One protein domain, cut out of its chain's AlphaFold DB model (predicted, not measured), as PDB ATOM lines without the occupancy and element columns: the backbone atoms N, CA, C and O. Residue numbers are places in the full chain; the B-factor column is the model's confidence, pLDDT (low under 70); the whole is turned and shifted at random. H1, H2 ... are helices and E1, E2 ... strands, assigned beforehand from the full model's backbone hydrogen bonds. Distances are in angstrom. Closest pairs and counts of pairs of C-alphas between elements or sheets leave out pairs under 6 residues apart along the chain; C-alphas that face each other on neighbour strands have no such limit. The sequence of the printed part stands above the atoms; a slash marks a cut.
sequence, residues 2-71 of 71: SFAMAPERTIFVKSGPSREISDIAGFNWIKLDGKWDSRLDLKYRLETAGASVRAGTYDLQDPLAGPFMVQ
ATOM      1  N   SER A   2     -52.822  12.044  55.114       52.34
ATOM      2  CA  SER A   2     -52.788  13.430  55.626       52.34
ATOM      3  C   SER A   2     -53.074  14.499  54.556       52.34
ATOM      4  O   SER A   2     -53.416  15.623  54.902       52.34
ATOM      5  N   PHE A   3     -52.970  14.151  53.268       55.56
ATOM      6  CA  PHE A   3     -53.195  15.057  52.131       55.56
ATOM      7  C   PHE A   3     -54.668  15.437  51.912       55.56
ATOM      8  O   PHE A   3     -54.952  16.436  51.265       55.56
ATOM      9  N   ALA A   4     -55.610  14.666  52.466       57.84
ATOM     10  CA  ALA A   4     -57.043  14.939  52.345       57.84
ATOM     11  C   ALA A   4     -57.572  15.931  53.402       57.84
ATOM     12  O   ALA A   4     -58.720  16.346  53.310       57.84
ATOM     13  N   MET A   5     -56.770  16.294  54.414       65.44
ATOM     14  CA  MET A   5     -57.216  17.186  55.498       65.44
ATOM     15  C   MET A   5     -57.191  18.674  55.121       65.44
ATOM     16  O   MET A   5     -57.915  19.447  55.737       65.44
ATOM     17  N   ALA A   6     -56.363  19.067  54.149       68.62
ATOM     18  CA  ALA A   6     -56.243  20.444  53.656       68.62
ATOM     19  C   ALA A   6     -55.797  20.441  52.175       68.62
ATOM     20  O   ALA A   6     -54.646  20.785  51.861       68.62
ATOM     21  N   PRO A   7     -56.649  19.955  51.250       69.00
ATOM     22  CA  PRO A   7     -56.327  19.863  49.824       69.00
ATOM     23  C   PRO A   7     -55.976  21.221  49.199       69.00
ATOM     24  O   PRO A   7     -55.115  21.296  48.325       69.00
ATOM     25  N   GLU A   8     -56.566  22.308  49.689       70.81
ATOM     26  CA  GLU A   8     -56.314  23.686  49.264       70.81
ATOM     27  C   GLU A   8     -54.903  24.187  49.610       70.81
ATOM     28  O   GLU A   8     -54.385  25.083  48.948       70.81
ATOM     29  N   ARG A   9     -54.248  23.567  50.600       74.69
ATOM     30  CA  ARG A   9     -52.871  23.885  51.020       74.69
ATOM     31  C   ARG A   9     -51.837  22.890  50.498       74.69
ATOM     32  O   ARG A   9     -50.643  23.051  50.739       74.69
ATOM     33  N   THR A  10     -52.290  21.848  49.804       77.19
ATOM     34  CA  THR A  10     -51.438  20.775  49.293       77.19
ATOM     35  C   THR A  10     -51.175  20.998  47.807       77.19
ATOM     36  O   THR A  10     -52.099  21.022  46.998       77.19
ATOM     37  N   ILE A  11     -49.902  21.149  47.440       78.88
ATOM     38  CA  ILE A  11     -49.463  21.360  46.054       78.88
ATOM     39  C   ILE A  11     -48.621  20.163  45.622       78.88
ATOM     40  O   ILE A  11     -47.670  19.787  46.309       78.88
ATOM     41  N   PHE A  12     -48.949  19.582  44.469       80.50
ATOM     42  CA  PHE A  12     -48.183  18.502  43.859       80.50
ATOM     43  C   PHE A  12     -47.334  19.039  42.716       80.50
ATOM     44  O   PHE A  12     -47.828  19.679  41.788       80.50
ATOM     45  N   VAL A  13     -46.039  18.742  42.766       80.94
ATOM     46  CA  VAL A  13     -45.085  19.175  41.749       80.94
ATOM     47  C   VAL A  13     -44.712  17.984  40.875       80.94
ATOM     48  O   VAL A  13     -44.236  16.960  41.362       80.94
ATOM     49  N   LYS A  14     -44.938  18.116  39.566       79.88
ATOM     50  CA  LYS A  14     -44.628  17.099  38.562       79.88
ATOM     51  C   LYS A  14     -43.314  17.435  37.866       79.88
ATOM     52  O   LYS A  14     -43.261  18.336  37.031       79.88
ATOM     53  N   SER A  15     -42.277  16.670  38.188       76.25
ATOM     54  CA  SER A  15     -40.943  16.758  37.582       76.25
ATOM     55  C   SER A  15     -40.750  15.884  36.338       76.25
ATOM     56  O   SER A  15     -39.803  16.097  35.594       76.25
ATOM     57  N   GLY A  16     -41.629  14.911  36.085       74.00
ATOM     58  CA  GLY A  16     -41.471  13.955  34.987       74.00
ATOM     59  C   GLY A  16     -42.762  13.202  34.645       74.00
ATOM     60  O   GLY A  16     -43.826  13.505  35.199       74.00
ATOM     61  N   PRO A  17     -42.714  12.231  33.715       65.81
ATOM     62  CA  PRO A  17     -43.870  11.419  33.351       65.81
ATOM     63  C   PRO A  17     -44.249  10.474  34.501       65.81
ATOM     64  O   PRO A  17     -43.720   9.378  34.642       65.81
ATOM     65  N   SER A  18     -45.185  10.910  35.341       64.88
ATOM     66  CA  SER A  18     -45.864  10.058  36.317       64.88
ATOM     67  C   SER A  18     -47.077   9.385  35.673       64.88
ATOM     68  O   SER A  18     -47.749  10.002  34.838       64.88
ATOM     69  N   ARG A  19     -47.388   8.147  36.088       64.94
ATOM     70  CA  ARG A  19     -48.696   7.534  35.806       64.94
ATOM     71  C   ARG A  19     -49.801   8.459  36.311       64.94
ATOM     72  O   ARG A  19     -49.625   9.140  37.325       64.94
ATOM     73  N   GLU A  20     -50.917   8.492  35.596       61.31
ATOM     74  CA  GLU A  20     -52.110   9.186  36.065       61.31
ATOM     75  C   GLU A  20     -52.626   8.456  37.300       61.31
ATOM     76  O   GLU A  20     -53.064   7.309  37.230       61.31
ATOM     77  N   ILE A  21     -52.490   9.095  38.458       62.53
ATOM     78  CA  ILE A  21     -53.063   8.604  39.704       62.53
ATOM     79  C   ILE A  21     -54.395   9.342  39.846       62.53
ATOM     80  O   ILE A  21     -54.412  10.542  40.127       62.53
ATOM     81  N   SER A  22     -55.506   8.639  39.603       59.28
ATOM     82  CA  SER A  22     -56.871   9.193  39.659       59.28
ATOM     83  C   SER A  22     -57.181   9.836  41.008       59.28
ATOM     84  O   SER A  22     -57.845  10.866  41.067       59.28
ATOM     85  N   ASP A  23     -56.622   9.276  42.079       57.97
ATOM     86  CA  ASP A  23     -56.868   9.699  43.459       57.97
ATOM     87  C   ASP A  23     -56.307  11.089  43.771       57.97
ATOM     88  O   ASP A  23     -56.674  11.694  44.774       57.97
ATOM     89  N   ILE A  24     -55.431  11.608  42.903       62.53
ATOM     90  CA  ILE A  24     -54.840  12.942  43.023       62.53
ATOM     91  C   ILE A  24     -55.140  13.843  41.815       62.53
ATOM     92  O   ILE A  24     -54.599  14.942  41.717       62.53
ATOM     93  N   ALA A  25     -56.013  13.417  40.895       58.09
ATOM     94  CA  ALA A  25     -56.333  14.158  39.670       58.09
ATOM     95  C   ALA A  25     -57.070  15.489  39.930       58.09
ATOM     96  O   ALA A  25     -56.967  16.412  39.129       58.09
ATOM     97  N   GLY A  26     -57.767  15.608  41.065       60.78
ATOM     98  CA  GLY A  26     -58.421  16.846  41.509       60.78
ATOM     99  C   GLY A  26     -57.543  17.776  42.355       60.78
ATOM    100  O   GLY A  26     -58.041  18.784  42.845       60.78
ATOM    101  N   PHE A  27     -56.266  17.442  42.575       66.69
ATOM    102  CA  PHE A  27     -55.363  18.255  43.393       66.69
ATOM    103  C   PHE A  27     -54.559  19.257  42.556       66.69
ATOM    104  O   PHE A  27     -54.400  19.117  41.343       66.69
ATOM    105  N   ASN A  28     -54.015  20.273  43.230       67.88
ATOM    106  CA  ASN A  28     -53.231  21.344  42.623       67.88
ATOM    107  C   ASN A  28     -51.897  20.828  42.053       67.88
ATOM    108  O   ASN A  28     -50.878  20.838  42.742       67.88
ATOM    109  N   TRP A  29     -51.901  20.403  40.789       76.31
ATOM    110  CA  TRP A  29     -50.695  20.006  40.061       76.31
ATOM    111  C   TRP A  29     -49.999  21.180  39.393       76.31
ATOM    112  O   TRP A  29     -50.643  21.985  38.717       76.31
ATOM    113  N   ILE A  30     -48.674  21.205  39.512       80.50
ATOM    114  CA  ILE A  30     -47.798  22.152  38.825       80.50
ATOM    115  C   ILE A  30     -46.695  21.379  38.123       80.50
ATOM    116  O   ILE A  30     -46.044  20.521  38.719       80.50
ATOM    117  N   LYS A  31     -46.488  21.668  36.840       81.25
ATOM    118  CA  LYS A  31     -45.482  20.997  36.023       81.25
ATOM    119  C   LYS A  31     -44.189  21.809  36.008       81.25
ATOM    120  O   LYS A  31     -44.209  22.994  35.694       81.25
ATOM    121  N   LEU A  32     -43.064  21.157  36.290       80.38
ATOM    122  CA  LEU A  32     -41.728  21.736  36.123       80.38
ATOM    123  C   LEU A  32     -41.268  21.548  34.675       80.38
ATOM    124  O   LEU A  32     -40.403  20.725  34.383       80.38
ATOM    125  N   ASP A  33     -41.916  22.243  33.744       79.12
ATOM    126  CA  ASP A  33     -41.650  22.134  32.304       79.12
ATOM    127  C   ASP A  33     -40.725  23.228  31.757       79.12
ATOM    128  O   ASP A  33     -40.575  23.361  30.543       79.12
ATOM    129  N   GLY A  34     -40.111  24.018  32.635       77.31
ATOM    130  CA  GLY A  34     -39.225  25.117  32.266       77.31
ATOM    131  C   GLY A  34     -39.948  26.359  31.752       77.31
ATOM    132  O   GLY A  34     -39.284  27.367  31.509       77.31
ATOM    133  N   LYS A  35     -41.280  26.334  31.607       82.31
ATOM    134  CA  LYS A  35     -42.029  27.484  31.098       82.31
ATOM    135  C   LYS A  35     -42.109  28.594  32.135       82.31
ATOM    136  O   LYS A  35     -42.230  28.351  33.335       82.31
ATOM    137  N   TRP A  36     -42.090  29.823  31.632       77.19
ATOM    138  CA  TRP A  36     -42.216  31.018  32.456       77.19
ATOM    139  C   TRP A  36     -43.561  31.069  33.189       77.19
ATOM    140  O   TRP A  36     -43.598  31.275  34.400       77.19
ATOM    141  N   ASP A  37     -44.651  30.767  32.484       79.94
ATOM    142  CA  ASP A  37     -46.007  30.789  33.046       79.94
ATOM    143  C   ASP A  37     -46.184  29.784  34.195       79.94
ATOM    144  O   ASP A  37     -46.841  30.081  35.191       79.94
ATOM    145  N   SER A  38     -45.517  28.626  34.120       81.94
ATOM    146  CA  SER A  38     -45.535  27.603  35.174       81.94
ATOM    147  C   SER A  38     -44.897  28.090  36.485       81.94
ATOM    148  O   SER A  38     -45.269  27.625  37.563       81.94
ATOM    149  N   ARG A  39     -43.959  29.051  36.426       84.88
ATOM    150  CA  ARG A  39     -43.351  29.677  37.617       84.88
ATOM    151  C   ARG A  39     -44.328  30.615  38.313       84.88
ATOM    152  O   ARG A  39     -44.397  30.634  39.541       84.88
ATOM    153  N   LEU A  40     -45.073  31.390  37.524       84.50
ATOM    154  CA  LEU A  40     -46.095  32.303  38.031       84.50
ATOM    155  C   LEU A  40     -47.246  31.518  38.665       84.50
ATOM    156  O   LEU A  40     -47.673  31.862  39.764       84.50
ATOM    157  N   ASP A  41     -47.664  30.421  38.031       84.69
ATOM    158  CA  ASP A  41     -48.650  29.495  38.590       84.69
ATOM    159  C   ASP A  41     -48.166  28.887  39.923       84.69
ATOM    160  O   ASP A  41     -48.901  28.902  40.909       84.69
ATOM    161  N   LEU A  42     -46.897  28.457  40.019       84.94
ATOM    162  CA  LEU A  42     -46.310  27.994  41.288       84.94
ATOM    163  C   LEU A  42     -46.358  29.049  42.385       84.94
ATOM    164  O   LEU A  42     -46.809  28.757  43.492       84.94
ATOM    165  N   LYS A  43     -45.901  30.264  42.084       86.62
ATOM    166  CA  LYS A  43     -45.896  31.372  43.040       86.62
ATOM    167  C   LYS A  43     -47.307  31.672  43.550       86.62
ATOM    168  O   LYS A  43     -47.521  31.672  44.759       86.62
ATOM    169  N   TYR A  44     -48.269  31.822  42.643       85.69
ATOM    170  CA  TYR A  44     -49.659  32.114  42.987       85.69
ATOM    171  C   TYR A  44     -50.290  31.023  43.864       85.69
ATOM    172  O   TYR A  44     -50.966  31.313  44.855       85.69
ATOM    173  N   ARG A  45     -50.047  29.746  43.541       83.56
ATOM    174  CA  ARG A  45     -50.585  28.633  44.334       83.56
ATOM    175  C   ARG A  45     -49.924  28.515  45.703       83.56
ATOM    176  O   ARG A  45     -50.622  28.212  46.665       83.56
ATOM    177  N   LEU A  46     -48.622  28.782  45.813       84.62
ATOM    178  CA  LEU A  46     -47.924  28.830  47.103       84.62
ATOM    179  C   LEU A  46     -48.497  29.928  48.006       84.62
ATOM    180  O   LEU A  46     -48.808  29.656  49.163       84.62
ATOM    181  N   GLU A  47     -48.699  31.133  47.471       87.00
ATOM    182  CA  GLU A  47     -49.322  32.245  48.202       87.00
ATOM    183  C   GLU A  47     -50.752  31.889  48.639       87.00
ATOM    184  O   GLU A  47     -51.105  32.065  49.805       87.00
ATOM    185  N   THR A  48     -51.547  31.292  47.742       83.81
ATOM    186  CA  THR A  48     -52.925  30.846  48.031       83.81
ATOM    187  C   THR A  48     -52.972  29.749  49.103       83.81
ATOM    188  O   THR A  48     -53.867  29.742  49.946       83.81
ATOM    189  N   ALA A  49     -51.984  28.851  49.129       81.94
ATOM    190  CA  ALA A  49     -51.828  27.823  50.163       81.94
ATOM    191  C   ALA A  49     -51.363  28.384  51.528       81.94
ATOM    192  O   ALA A  49     -51.245  27.634  52.508       81.94
ATOM    193  N   GLY A  50     -51.092  29.694  51.604       82.81
ATOM    194  CA  GLY A  50     -50.600  30.384  52.794       82.81
ATOM    195  C   GLY A  50     -49.098  30.215  53.029       82.81
ATOM    196  O   GLY A  50     -48.637  30.400  54.155       82.81
ATOM    197  N   ALA A  51     -48.329  29.828  52.007       83.44
ATOM    198  CA  ALA A  51     -46.877  29.755  52.089       83.44
ATOM    199  C   ALA A  51     -46.252  31.129  51.813       83.44
ATOM    200  O   ALA A  51     -46.638  31.838  50.884       83.44
ATOM    201  N   SER A  52     -45.241  31.500  52.597       82.88
ATOM    202  CA  SER A  52     -44.454  32.704  52.329       82.88
ATOM    203  C   SER A  52     -43.550  32.476  51.118       82.88
ATOM    204  O   SER A  52     -42.612  31.678  51.179       82.88
ATOM    205  N   VAL A  53     -43.814  33.188  50.023       83.19
ATOM    206  CA  VAL A  53     -42.956  33.178  48.834       83.19
ATOM    207  C   VAL A  53     -41.911  34.287  48.942       83.19
ATOM    208  O   VAL A  53     -42.192  35.386  49.419       83.19
ATOM    209  N   ARG A  54     -40.677  33.992  48.520       81.06
ATOM    210  CA  ARG A  54     -39.604  34.992  48.464       81.06
ATOM    211  C   ARG A  54     -39.922  36.046  47.403       81.06
ATOM    212  O   ARG A  54     -40.351  35.706  46.306       81.06
ATOM    213  N   ALA A  55     -39.652  37.305  47.729       75.25
ATOM    214  CA  ALA A  55     -39.749  38.435  46.812       75.25
ATOM    215  C   ALA A  55     -38.376  39.108  46.659       75.25
ATOM    216  O   ALA A  55     -37.594  39.142  47.611       75.25
ATOM    217  N   GLY A  56     -38.099  39.662  45.478       74.69
ATOM    218  CA  GLY A  56     -36.833  40.335  45.172       74.69
ATOM    219  C   GLY A  56     -35.813  39.403  44.519       74.69
ATOM    220  O   GLY A  56     -36.146  38.683  43.583       74.69
ATOM    221  N   THR A  57     -34.563  39.437  44.984       65.31
ATOM    222  CA  THR A  57     -33.476  38.632  44.407       65.31
ATOM    223  C   THR A  57     -33.753  37.142  44.606       65.31
ATOM    224  O   THR A  57     -34.013  36.713  45.733       65.31
ATOM    225  N   TYR A  58     -33.670  36.357  43.529       67.88
ATOM    226  CA  TYR A  58     -34.004  34.923  43.514       67.88
ATOM    227  C   TYR A  58     -35.501  34.601  43.698       67.88
ATOM    228  O   TYR A  58     -35.847  33.512  44.166       67.88
ATOM    229  N   ASP A  59     -36.401  35.523  43.338       82.31
ATOM    230  CA  ASP A  59     -37.813  35.190  43.086       82.31
ATOM    231  C   ASP A  59     -37.898  34.112  41.986       82.31
ATOM    232  O   ASP A  59     -37.057  34.054  41.097       82.31
ATOM    233  N   LEU A  60     -38.932  33.271  41.995       77.38
ATOM    234  CA  LEU A  60     -39.213  32.335  40.900       77.38
ATOM    235  C   LEU A  60     -39.341  33.050  39.544       77.38
ATOM    236  O   LEU A  60     -39.046  32.455  38.507       77.38
ATOM    237  N   GLN A  61     -39.753  34.320  39.551       79.88
ATOM    238  CA  GLN A  61     -39.825  35.185  38.368       79.88
ATOM    239  C   GLN A  61     -38.527  35.955  38.072       79.88
ATOM    240  O   GLN A  61     -38.498  36.779  37.162       79.88
ATOM    241  N   ASP A  62     -37.450  35.723  38.818       81.50
ATOM    242  CA  ASP A  62     -36.153  36.325  38.528       81.50
ATOM    243  C   ASP A  62     -35.519  35.606  37.315       81.50
ATOM    244  O   ASP A  62     -35.469  34.367  37.285       81.50
ATOM    245  N   PRO A  63     -35.009  36.329  36.300       74.94
ATOM    246  CA  PRO A  63     -34.214  35.730  35.228       74.94
ATOM    247  C   PRO A  63     -33.026  34.896  35.742       74.94
ATOM    248  O   PRO A  63     -32.602  33.954  35.075       74.94
ATOM    249  N   LEU A  64     -32.513  35.210  36.937       79.81
ATOM    250  CA  LEU A  64     -31.418  34.506  37.605       79.81
ATOM    251  C   LEU A  64     -31.871  33.303  38.448       79.81
ATOM    252  O   LEU A  64     -31.027  32.621  39.026       79.81
ATOM    253  N   ALA A  65     -33.170  32.993  38.507       74.25
ATOM    254  CA  ALA A  65     -33.724  31.906  39.326       74.25
ATOM    255  C   ALA A  65     -33.322  30.483  38.881       74.25
ATOM    256  O   ALA A  65     -33.780  29.498  39.457       74.25
ATOM    257  N   GLY A  66     -32.472  30.352  37.859       77.25
ATOM    258  CA  GLY A  66     -32.045  29.065  37.316       77.25
ATOM    259  C   GLY A  66     -33.140  28.358  36.501       77.25
ATOM    260  O   GLY A  66     -34.186  28.945  36.196       77.25
ATOM    261  N   PRO A  67     -32.898  27.108  36.073       75.81
ATOM    262  CA  PRO A  67     -33.850  26.342  35.273       75.81
ATOM    263  C   PRO A  67     -35.058  25.892  36.112       75.81
ATOM    264  O   PRO A  67     -34.909  25.356  37.204       75.81
ATOM    265  N   PHE A  68     -36.269  26.054  35.566       78.56
ATOM    266  CA  PHE A  68     -37.524  25.595  36.190       78.56
ATOM    267  C   PHE A  68     -37.970  24.239  35.627       78.56
ATOM    268  O   PHE A  68     -39.129  24.016  35.284       78.56
ATOM    269  N   MET A  69     -37.005  23.349  35.446       76.81
ATOM    270  CA  MET A  69     -37.192  22.009  34.904       76.81
ATOM    271  C   MET A  69     -36.291  21.046  35.661       76.81
ATOM    272  O   MET A  69     -35.252  21.450  36.183       76.81
ATOM    273  N   VAL A  70     -36.686  19.779  35.711       68.94
ATOM    274  CA  VAL A  70     -35.807  18.716  36.204       68.94
ATOM    275  C   VAL A  70     -34.982  18.199  35.029       68.94
ATOM    276  O   VAL A  70     -35.535  17.967  33.952       68.94
ATOM    277  N   GLN A  71     -33.665  18.128  35.227       60.66
ATOM    278  CA  GLN A  71     -32.705  17.572  34.270       60.66
ATOM    279  C   GLN A  71     -32.708  16.046  34.312       60.66
ATOM    280  O   GLN A  71     -32.871  15.493  35.424       60.66
TER     281      GLN A  71
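AT A GLANCE: This is residues 2 to 71 of the 71 residues of an uncharacterized protein of Nocardia farcinica (UniProt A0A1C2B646). With little regular structure, this is mostly loop around a small core: the two-stranded parallel sheet of E1 and E2, with H1 packed over one face, mainly on E2. Residues 17 to 23 stick out at one end of the longest axis; at the other, the unnamed tail 49 to 71 folds back past H1. The 70 printed residues, with 21 in named elements, run E1, E2, H1, mixed class; they are only just compact, close to loose, with a radius of gyration of the C-alphas of 13.0 A and spans of 36 by 27 by 17 A.

HOW THE PARTS SIT: E1, residues 11 to 14, and E2, residues 28 to 31, are parallel at 28 degrees; N 14 and O 30 are 2.8 A apart, within hydrogen-bond range. The closest C-alphas of E2 and H1, residues 36 to 48, are those of Ile 30 and Leu 42, 6.5 A apart. In H1 every O i to N i+4 pair is within hydrogen-bond range.

IN THESE COORDINATES: E1 starts at C-alpha 11 (-49.463, 21.360, 46.054) and spans 9.9 A, E2 10.2 A. H1 spans 18.9 A, ending at C-alpha 48 (-52.925, 30.846, 48.031).

THE WHOLE: The farthest C-alphas, of Ser 22 and Thr 57, are 37.9 A apart. The printed part has no cut; the E1 to E2 link is long. Residues 2 to 7, 17 to 28, 57 to 58 and 70 to 71 have pLDDT under 70.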